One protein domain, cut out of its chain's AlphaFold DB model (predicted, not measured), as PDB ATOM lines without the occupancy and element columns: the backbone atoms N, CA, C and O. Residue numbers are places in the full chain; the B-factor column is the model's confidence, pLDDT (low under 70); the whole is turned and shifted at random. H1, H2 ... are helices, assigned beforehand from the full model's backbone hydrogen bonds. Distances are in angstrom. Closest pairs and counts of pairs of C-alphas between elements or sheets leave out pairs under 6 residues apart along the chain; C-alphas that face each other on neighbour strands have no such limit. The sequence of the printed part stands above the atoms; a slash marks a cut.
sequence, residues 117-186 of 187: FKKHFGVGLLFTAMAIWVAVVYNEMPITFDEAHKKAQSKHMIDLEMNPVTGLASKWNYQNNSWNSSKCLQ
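AT A GLANCE: This is residues 117 to 186 of the 187 residues of a protein of Glossina austeni (UniProt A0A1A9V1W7). A long straight helix, H1, sticks out as a free arm, and a bare link joins it to a small body made of the later part of H2, a looping stretch and the four-residue helix H3; arm, link and H2 together draw a wide arch. In the body, residues 160 to 180 fold back from the far end of H2 in loops, with a very small antiparallel pairing of residues 172 to 173 with residues 178 to 179. The printed part has 70 residues with three named helices, in the order H1, H2, H3, and no named strand, and its class is all helix. The whole is extended, with a radius of gyration of the C-alphas of 20.0 A, and its C-alphas span 58 by 31 by 17 A, only just elongated.

IN THESE COORDINATES: H1 takes residues 117 to 137 and is 31.0 A long from first to last C-alpha. It begins at C-alpha 117, at (-41.737, -9.406, 51.062), and ends at C-alpha 137, at (-12.017, -18.066, 51.411), with z almost the same at both ends. H2 takes residues 147 to 159 and is 18.2 A long, and its y goes from -31.430 at C-alpha 147 to -49.158 at C-alpha 159. H3 takes residues 181 to 184 and ends at C-alpha 184, at (-22.262, -38.929, 28.874).

HOW THE PARTS SIT: H1 touches no helix, and it is apart from H2 and from H3, with no C-alpha of either within 8 A. H2 and H3 are apart too. Residues 117 to 143, of which 117 to 137 belong to H1, stand free. Residues 145 to 151, of which 147 to 151 belong to H2, stand free as well. In H1 and H2 every O i to N i+4 pair is within hydrogen-bond range. H3 is too short for such a pair, and its one O i to N i+3 pair is within range.

THE WHOLE: The two C-alphas farthest apart are those of Lys 119 and Gln 175, at 58.4 A. Without the stretches that stand free, the body has 36 residues, spans 27 by 19 by 19 A and has a radius of gyration of 9.6 A. The printed part has no cut. The link from H1 to H2, 9 residues, is short, and the link from H2 to H3, 21 residues, is long. The mean pLDDT of the printed part is 84.7. Residues 138 to 139 and 181 to 186 are under 70, and H3 has a mean of 63.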
ATOM      1  N   PHE A 117     -42.325  -8.148  51.539       87.00
ATOM      2  CA  PHE A 117     -41.737  -9.406  51.062       87.00
ATOM      3  C   PHE A 117     -40.481  -9.174  50.204       87.00
ATOM      4  O   PHE A 117     -39.528  -9.946  50.284       87.00
ATOM      5  N   LYS A 118     -40.436  -8.071  49.439       88.25
ATOM      6  CA  LYS A 118     -39.275  -7.706  48.612       88.25
ATOM      7  C   LYS A 118     -38.051  -7.397  49.473       88.25
ATOM      8  O   LYS A 118     -36.941  -7.772  49.110       88.25
ATOM      9  N   LYS A 119     -38.252  -6.757  50.630       90.69
ATOM     10  CA  LYS A 119     -37.174  -6.472  51.587       90.69
ATOM     11  C   LYS A 119     -36.645  -7.759  52.212       90.69
ATOM     12  O   LYS A 119     -35.436  -7.955  52.244       90.69
ATOM     13  N   HIS A 120     -37.537  -8.656  52.639       92.06
ATOM     14  CA  HIS A 120     -37.149  -9.949  53.213       92.06
ATOM     15  C   HIS A 120     -36.352 -10.794  52.214       92.06
ATOM     16  O   HIS A 120     -35.325 -11.362  52.574       92.06
ATOM     17  N   PHE A 121     -36.773 -10.816  50.947       94.50
ATOM     18  CA  PHE A 121     -36.053 -11.525  49.892       94.50
ATOM     19  C   PHE A 121     -34.661 -10.930  49.630       94.50
ATOM     20  O   PHE A 121     -33.683 -11.667  49.540       94.50
ATOM     21  N   GLY A 122     -34.550  -9.598  49.576       94.25
ATOM     22  CA  GLY A 122     -33.262  -8.920  49.403       94.25
ATOM     23  C   GLY A 122     -32.285  -9.199  50.547       94.25
ATOM     24  O   GLY A 122     -31.120  -9.509  50.306       94.25
ATOM     25  N   VAL A 123     -32.768  -9.154  51.790       96.00
ATOM     26  CA  VAL A 123     -31.962  -9.472  52.977       96.00
ATOM     27  C   VAL A 123     -31.536 -10.945  52.977       96.00
ATOM     28  O   VAL A 123     -30.372 -11.239  53.239       96.00
ATOM     29  N   GLY A 124     -32.440 -11.864  52.622       96.38
ATOM     30  CA  GLY A 124     -32.126 -13.290  52.511       96.38
ATOM     31  C   GLY A 124     -30.999 -13.568  51.514       96.38
ATOM     32  O   GLY A 124     -30.039 -14.262  51.850       96.38
ATOM     33  N   LEU A 125     -31.058 -12.965  50.323       95.81
ATOM     34  CA  LEU A 125     -30.007 -13.119  49.315       95.81
ATOM     35  C   LEU A 125     -28.656 -12.568  49.782       95.81
ATOM     36  O   LEU A 125     -27.629 -13.210  49.560       95.81
ATOM     37  N   LEU A 126     -28.646 -11.430  50.480       95.88
ATOM     38  CA  LEU A 126     -27.419 -10.841  51.019       95.88
ATOM     39  C   LEU A 126     -26.725 -11.801  51.997       95.88
ATOM     40  O   LEU A 126     -25.522 -12.040  51.874       95.88
ATOM     41  N   PHE A 127     -27.481 -12.420  52.908       95.38
ATOM     42  CA  PHE A 127     -26.925 -13.412  53.831       95.38
ATOM     43  C   PHE A 127     -26.412 -14.666  53.114       95.38
ATOM     44  O   PHE A 127     -25.341 -15.161  53.464       95.38
ATOM     45  N   THR A 128     -27.107 -15.155  52.080       94.25
ATOM     46  CA  THR A 128     -26.613 -16.306  51.298       94.25
ATOM     47  C   THR A 128     -25.322 -15.993  50.541       94.25
ATOM     48  O   THR A 128     -24.401 -16.807  50.548       94.25
ATOM     49  N   ALA A 129     -25.206 -14.800  49.952       94.12
ATOM     50  CA  ALA A 129     -23.989 -14.368  49.272       94.12
ATOM     51  C   ALA A 129     -22.808 -14.252  50.249       94.12
ATOM     52  O   ALA A 129     -21.706 -14.705  49.946       94.12
ATOM     53  N   MET A 130     -23.052 -13.713  51.447       92.81
ATOM     54  CA  MET A 130     -22.042 -13.626  52.503       92.81
ATOM     55  C   MET A 130     -21.591 -15.012  52.983       92.81
ATOM     56  O   MET A 130     -20.397 -15.237  53.162       92.81
ATOM     57  N   ALA A 131     -22.520 -15.961  53.132       91.06
ATOM     58  CA  ALA A 131     -22.195 -17.335  53.511       91.06
ATOM     59  C   ALA A 131     -21.321 -18.039  52.457       91.06
ATOM     60  O   ALA A 131     -20.344 -18.698  52.813       91.06
ATOM     61  N   ILE A 132     -21.625 -17.861  51.166       91.12
ATOM     62  CA  ILE A 132     -20.812 -18.415  50.070       91.12
ATOM     63  C   ILE A 132     -19.415 -17.790  50.062       91.12
ATOM     64  O   ILE A 132     -18.425 -18.507  49.926       91.12
ATOM     65  N   TRP A 133     -19.316 -16.473  50.253       88.81
ATOM     66  CA  TRP A 133     -18.027 -15.784  50.305       88.81
ATOM     67  C   TRP A 133     -17.125 -16.330  51.421       88.81
ATOM     68  O   TRP A 133     -15.970 -16.660  51.165       88.81
ATOM     69  N   VAL A 134     -17.667 -16.521  52.628       86.19
ATOM     70  CA  VAL A 134     -16.927 -17.140  53.741       86.19
ATOM     71  C   VAL A 134     -16.496 -18.569  53.392       86.19
ATOM     72  O   VAL A 134     -15.346 -18.928  53.618       86.19
ATOM     73  N   ALA A 135     -17.368 -19.381  52.790       83.81
ATOM     74  CA  ALA A 135     -17.048 -20.773  52.459       83.81
ATOM     75  C   ALA A 135     -15.896 -20.926  51.443       83.81
ATOM     76  O   ALA A 135     -15.137 -21.894  51.516       83.81
ATOM     77  N   VAL A 136     -15.753 -19.981  50.508       82.81
ATOM     78  CA  VAL A 136     -14.719 -20.026  49.459       82.81
ATOM     79  C   VAL A 136     -13.344 -19.582  49.974       82.81
ATOM     80  O   VAL A 136     -12.330 -20.064  49.481       82.81
ATOM     81  N   VAL A 137     -13.281 -18.693  50.970       79.06
ATOM     82  CA  VAL A 137     -12.017 -18.066  51.411       79.06
ATOM     83  C   VAL A 137     -11.158 -18.974  52.306       79.06
ATOM     84  O   VAL A 137      -9.941 -18.821  52.317       79.06
ATOM     85  N   TYR A 138     -11.743 -19.926  53.040       65.44
ATOM     86  CA  TYR A 138     -11.038 -20.623  54.133       65.44
ATOM     87  C   TYR A 138     -10.442 -22.001  53.813       65.44
ATOM     88  O   TYR A 138      -9.933 -22.649  54.724       65.44
ATOM     89  N   ASN A 139     -10.467 -22.467  52.564       69.12
ATOM     90  CA  ASN A 139     -10.027 -23.828  52.251       69.12
ATOM     91  C   ASN A 139      -8.918 -23.840  51.192       69.12
ATOM     92  O   ASN A 139      -9.188 -23.725  49.996       69.12
ATOM     93  N   GLU A 140      -7.672 -24.046  51.627       74.31
ATOM     94  CA  GLU A 140      -6.625 -24.538  50.731       74.31
ATOM     95  C   GLU A 140      -7.024 -25.948  50.277       74.31
ATOM     96  O   GLU A 140      -7.203 -26.860  51.087       74.31
ATOM     97  N   MET A 141      -7.245 -26.124  48.973       75.38
ATOM     98  CA  MET A 141      -7.604 -27.432  48.428       75.38
ATOM     99  C   MET A 141      -6.429 -28.406  48.619       75.38
ATOM    100  O   MET A 141      -5.284 -28.022  48.374       75.38
ATOM    101  N   PRO A 142      -6.675 -29.670  49.011       83.44
ATOM    102  CA  PRO A 142      -5.591 -30.624  49.184       83.44
ATOM    103  C   PRO A 142      -4.913 -30.920  47.844       83.44
ATOM    104  O   PRO A 142      -5.549 -30.875  46.791       83.44
ATOM    105  N   ILE A 143      -3.630 -31.290  47.891       82.88
ATOM    106  CA  ILE A 143      -2.785 -31.559  46.711       82.88
ATOM    107  C   ILE A 143      -3.395 -32.563  45.715       82.88
ATOM    108  O   ILE A 143      -3.098 -32.525  44.525       82.88
ATOM    109  N   THR A 144      -4.300 -33.435  46.170       84.88
ATOM    110  CA  THR A 144      -5.016 -34.402  45.326       84.88
ATOM    111  C   THR A 144      -5.993 -33.746  44.349       84.88
ATOM    112  O   THR A 144      -6.393 -34.385  43.378       84.88
ATOM    113  N   PHE A 145      -6.394 -32.492  44.587       83.12
ATOM    114  CA  PHE A 145      -7.248 -31.724  43.679       83.12
ATOM    115  C   PHE A 145      -6.482 -31.038  42.544       83.12
ATOM    116  O   PHE A 145      -7.132 -30.431  41.685       83.12
ATOM    117  N   ASP A 146      -5.154 -31.141  42.500       87.31
ATOM    118  CA  ASP A 146      -4.389 -30.716  41.332       87.31
ATOM    119  C   ASP A 146      -4.810 -31.504  40.078       87.31
ATOM    120  O   ASP A 146      -5.269 -32.652  40.144       87.31
ATOM    121  N   GLU A 147      -4.692 -30.876  38.914       87.31
ATOM    122  CA  GLU A 147      -5.190 -31.430  37.658       87.31
ATOM    123  C   GLU A 147      -4.458 -32.724  37.274       87.31
ATOM    124  O   GLU A 147      -5.088 -33.668  36.782       87.31
ATOM    125  N   ALA A 148      -3.152 -32.813  37.547       90.62
ATOM    126  CA  ALA A 148      -2.370 -34.013  37.272       90.62
ATOM    127  C   ALA A 148      -2.827 -35.194  38.143       90.62
ATOM    128  O   ALA A 148      -3.072 -36.290  37.630       90.62
ATOM    129  N   HIS A 149      -3.022 -34.956  39.443       90.00
ATOM    130  CA  HIS A 149      -3.488 -35.970  40.389       90.00
ATOM    131  C   HIS A 149      -4.925 -36.420  40.098       90.00
ATOM    132  O   HIS A 149      -5.188 -37.624  40.086       90.00
ATOM    133  N   LYS A 150      -5.831 -35.495  39.753       89.88
ATOM    134  CA  LYS A 150      -7.200 -35.823  39.313       89.88
ATOM    135  C   LYS A 150      -7.211 -36.711  38.073       89.88
ATOM    136  O   LYS A 150      -7.960 -37.687  38.027       89.88
ATOM    137  N   LYS A 151      -6.388 -36.396  37.067       90.19
ATOM    138  CA  LYS A 151      -6.285 -37.195  35.833       90.19
ATOM    139  C   LYS A 151      -5.690 -38.573  36.105       90.19
ATOM    140  O   LYS A 151      -6.223 -39.561  35.605       90.19
ATOM    141  N   ALA A 152      -4.638 -38.652  36.919       91.75
ATOM    142  CA  ALA A 152      -4.024 -39.919  37.309       91.75
ATOM    143  C   ALA A 152      -5.000 -40.807  38.095       91.75
ATOM    144  O   ALA A 152      -5.148 -41.984  37.775       91.75
ATOM    145  N   GLN A 153      -5.725 -40.236  39.060       90.94
ATOM    146  CA  GLN A 153      -6.756 -40.945  39.815       90.94
ATOM    147  C   GLN A 153      -7.906 -41.397  38.910       90.94
ATOM    148  O   GLN A 153      -8.319 -42.550  38.982       90.94
ATOM    149  N   SER A 154      -8.390 -40.524  38.022       88.94
ATOM    150  CA  SER A 154      -9.464 -40.862  37.079       88.94
ATOM    151  C   SER A 154      -9.054 -42.002  36.148       88.94
ATOM    152  O   SER A 154      -9.830 -42.929  35.941       88.94
ATOM    153  N   LYS A 155      -7.818 -41.975  35.634       89.69
ATOM    154  CA  LYS A 155      -7.265 -43.059  34.818       89.69
ATOM    155  C   LYS A 155      -7.170 -44.358  35.616       89.69
ATOM    156  O   LYS A 155      -7.649 -45.384  35.156       89.69
ATOM    157  N   HIS A 156      -6.657 -44.294  36.840       92.06
ATOM    158  CA  HIS A 156      -6.577 -45.458  37.714       92.06
ATOM    159  C   HIS A 156      -7.958 -46.070  38.009       92.06
ATOM    160  O   HIS A 156      -8.110 -47.286  37.996       92.06
ATOM    161  N   MET A 157      -8.988 -45.244  38.215       89.75
ATOM    162  CA  MET A 157     -10.364 -45.716  38.406       89.75
ATOM    163  C   MET A 157     -10.946 -46.395  37.160       89.75
ATOM    164  O   MET A 157     -11.737 -47.326  37.293       89.75
ATOM    165  N   ILE A 158     -10.574 -45.929  35.966       90.19
ATOM    166  CA  ILE A 158     -10.957 -46.547  34.691       90.19
ATOM    167  C   ILE A 158     -10.237 -47.889  34.519       90.19
ATOM    168  O   ILE A 158     -10.880 -48.869  34.150       90.19
ATOM    169  N   ASP A 159      -8.942 -47.944  34.836       90.12
ATOM    170  CA  ASP A 159      -8.121 -49.158  34.740       90.12
ATOM    171  C   ASP A 159      -8.594 -50.250  35.719       90.12
ATOM    172  O   ASP A 159      -8.521 -51.436  35.411       90.12
ATOM    173  N   LEU A 160      -9.119 -49.855  36.885       91.25
ATOM    174  CA  LEU A 160      -9.743 -50.751  37.869       91.25
ATOM    175  C   LEU A 160     -11.211 -51.090  37.559       91.25
ATOM    176  O   LEU A 160     -11.856 -51.767  38.357       91.25
ATOM    177  N   GLU A 161     -11.755 -50.583  36.450       87.44
ATOM    178  CA  GLU A 161     -13.151 -50.774  36.044       87.44
ATOM    179  C   GLU A 161     -14.156 -50.417  37.154       87.44
ATOM    180  O   GLU A 161     -15.143 -51.116  37.396       87.44
ATOM    181  N   MET A 162     -13.923 -49.303  37.855       86.88
ATOM    182  CA  MET A 162     -14.779 -48.888  38.967       86.88
ATOM    183  C   MET A 162     -16.220 -48.619  38.499       86.88
ATOM    184  O   MET A 162     -16.504 -47.657  37.777       86.88
ATOM    185  N   ASN A 163     -17.140 -49.461  38.981       85.81
ATOM    186  CA  ASN A 163     -18.565 -49.487  38.637       85.81
ATOM    187  C   ASN A 163     -18.824 -49.575  37.109       85.81
ATOM    188  O   ASN A 163     -19.229 -48.590  36.477       85.81
ATOM    189  N   PRO A 164     -18.622 -50.763  36.509       84.31
ATOM    190  CA  PRO A 164     -18.578 -50.939  35.056       84.31
ATOM    191  C   PRO A 164     -19.955 -51.005  34.377       84.31
ATOM    192  O   PRO A 164     -20.028 -50.907  33.155       84.31
ATOM    193  N   VAL A 165     -21.057 -51.138  35.128       82.12
ATOM    194  CA  VAL A 165     -22.405 -51.306  34.543       82.12
ATOM    195  C   VAL A 165     -23.127 -49.968  34.372       82.12
ATOM    196  O   VAL A 165     -23.629 -49.673  33.290       82.12
ATOM    197  N   THR A 166     -23.172 -49.146  35.425       81.44
ATOM    198  CA  THR A 166     -23.917 -47.870  35.435       81.44
ATOM    199  C   THR A 166     -23.047 -46.654  35.759       81.44
ATOM    200  O   THR A 166     -23.496 -45.518  35.612       81.44
ATOM    201  N   GLY A 167     -21.810 -46.876  36.216       81.69
ATOM    202  CA  GLY A 167     -20.931 -45.840  36.749       81.69
ATOM    203  C   GLY A 167     -19.895 -45.311  35.760       81.69
ATOM    204  O   GLY A 167     -20.096 -45.311  34.547       81.69
ATOM    205  N   LEU A 168     -18.778 -44.827  36.303       83.31
ATOM    206  CA  LEU A 168     -17.733 -44.111  35.568       83.31
ATOM    207  C   LEU A 168     -17.107 -44.959  34.449       83.31
ATOM    208  O   LEU A 168     -17.043 -44.501  33.308       83.31
ATOM    209  N   ALA A 169     -16.709 -46.197  34.756       84.69
ATOM    210  CA  ALA A 169     -16.065 -47.100  33.800       84.69
ATOM    211  C   ALA A 169     -16.983 -47.476  32.618       84.69
ATOM    212  O   ALA A 169     -16.524 -47.591  31.486       84.69
ATOM    213  N   SER A 170     -18.303 -47.549  32.835       84.56
ATOM    214  CA  SER A 170     -19.289 -47.872  31.784       84.56
ATOM    215  C   SER A 170     -19.351 -46.854  30.629       84.56
ATOM    216  O   SER A 170     -19.861 -47.153  29.537       84.56
ATOM    217  N   LYS A 171     -18.876 -45.627  30.889       84.81
ATOM    218  CA  LYS A 171     -18.886 -44.485  29.964       84.81
ATOM    219  C   LYS A 171     -17.563 -44.315  29.217       84.81
ATOM    220  O   LYS A 171     -17.479 -43.424  28.372       84.81
ATOM    221  N   TRP A 172     -16.553 -45.126  29.523       86.19
ATOM    222  CA  TRP A 172     -15.263 -45.107  28.847       86.19
ATOM    223  C   TRP A 172     -15.200 -46.182  27.754       86.19
ATOM    224  O   TRP A 172     -15.534 -47.343  27.990       86.19
ATOM    225  N   ASN A 173     -14.754 -45.815  26.551       88.25
ATOM    226  CA  ASN A 173     -14.477 -46.759  25.473       88.25
ATOM    227  C   ASN A 173     -13.020 -47.215  25.582       88.25
ATOM    228  O   ASN A 173     -12.113 -46.529  25.105       88.25
ATOM    229  N   TYR A 174     -12.801 -48.413  26.123       85.38
ATOM    230  CA  TYR A 174     -11.472 -49.025  26.247       85.38
ATOM    231  C   TYR A 174     -10.793 -49.318  24.897       85.38
ATOM    232  O   TYR A 174      -9.572 -49.309  24.808       85.38
ATOM    233  N   GLN A 175     -11.565 -49.529  23.824       85.88
ATOM    234  CA  GLN A 175     -11.015 -49.786  22.483       85.88
ATOM    235  C   GLN A 175     -10.411 -48.531  21.837       85.88
ATOM    236  O   GLN A 175      -9.375 -48.603  21.185       85.88
ATOM    237  N   ASN A 176     -11.045 -47.374  22.048       84.38
ATOM    238  CA  ASN A 176     -10.686 -46.113  21.393       84.38
ATOM    239  C   ASN A 176     -10.050 -45.105  22.365       84.38
ATOM    240  O   ASN A 176      -9.917 -43.936  22.006       84.38
ATOM    241  N   ASN A 177      -9.726 -45.524  23.598       84.25
ATOM    242  CA  ASN A 177      -9.176 -44.698  24.682       84.25
ATOM    243  C   ASN A 177      -9.831 -43.308  24.791       84.25
ATOM    244  O   ASN A 177      -9.151 -42.282  24.847       84.25
ATOM    245  N   SER A 178     -11.163 -43.272  24.774       84.94
ATOM    246  CA  SER A 178     -11.948 -42.032  24.753       84.94
ATOM    247  C   SER A 178     -13.288 -42.186  25.473       84.94
ATOM    248  O   SER A 178     -13.781 -43.291  25.682       84.94
ATOM    249  N   TRP A 179     -13.895 -41.060  25.861       85.00
ATOM    250  CA  TRP A 179     -15.213 -41.033  26.500       85.00
ATOM    251  C   TRP A 179     -16.351 -41.250  25.495       85.00
ATOM    252  O   TRP A 179     -16.326 -40.731  24.378       85.00
ATOM    253  N   ASN A 180     -17.402 -41.952  25.917       80.88
ATOM    254  CA  ASN A 180     -18.582 -42.218  25.095       80.88
ATOM    255  C   ASN A 180     -19.519 -41.012  25.143       80.88
ATOM    256  O   ASN A 180     -20.341 -40.899  26.057       80.88
ATOM    257  N   SER A 181     -19.452 -40.138  24.140       68.56
ATOM    258  CA  SER A 181     -20.282 -38.924  24.072       68.56
ATOM    259  C   SER A 181     -21.787 -39.207  24.202       68.56
ATOM    260  O   SER A 181     -22.500 -38.464  24.868       68.56
ATOM    261  N   SER A 182     -22.271 -40.322  23.646       65.50
ATOM    262  CA  SER A 182     -23.684 -40.723  23.690       65.50
ATOM    263  C   SER A 182     -24.178 -41.157  25.078       65.50
ATOM    264  O   SER A 182     -25.339 -40.928  25.398       65.50
ATOM    265  N   LYS A 183     -23.316 -41.740  25.923       63.25
ATOM    266  CA  LYS A 183     -23.661 -42.143  27.304       63.25
ATOM    267  C   LYS A 183     -23.393 -41.042  28.336       63.25
ATOM    268  O   LYS A 183     -23.888 -41.110  29.459       63.25
ATOM    269  N   CYS A 184     -22.586 -40.040  27.983       55.12
ATOM    270  CA  CYS A 184     -22.262 -38.929  28.874       55.12
ATOM    271  C   CYS A 184     -23.393 -37.883  28.943       55.12
ATOM    272  O   CYS A 184     -23.625 -37.330  30.009       55.12
ATOM    273  N   LEU A 185     -24.138 -37.689  27.844       54.66
ATOM    274  CA  LEU A 185     -25.224 -36.700  27.692       54.66
ATOM    275  C   LEU A 185     -26.573 -37.086  28.339       54.66
ATOM    276  O   LEU A 185     -27.534 -36.333  28.228       54.66
ATOM    277  N   GLN A 186     -26.678 -38.258  28.970       49.16
ATOM    278  CA  GLN A 186     -27.902 -38.722  29.647       49.16
ATOM    279  C   GLN A 186     -27.935 -38.386  31.152       49.16
ATOM    280  O   GLN A 186     -28.676 -39.018  31.905       49.16
TER     281      GLN A 186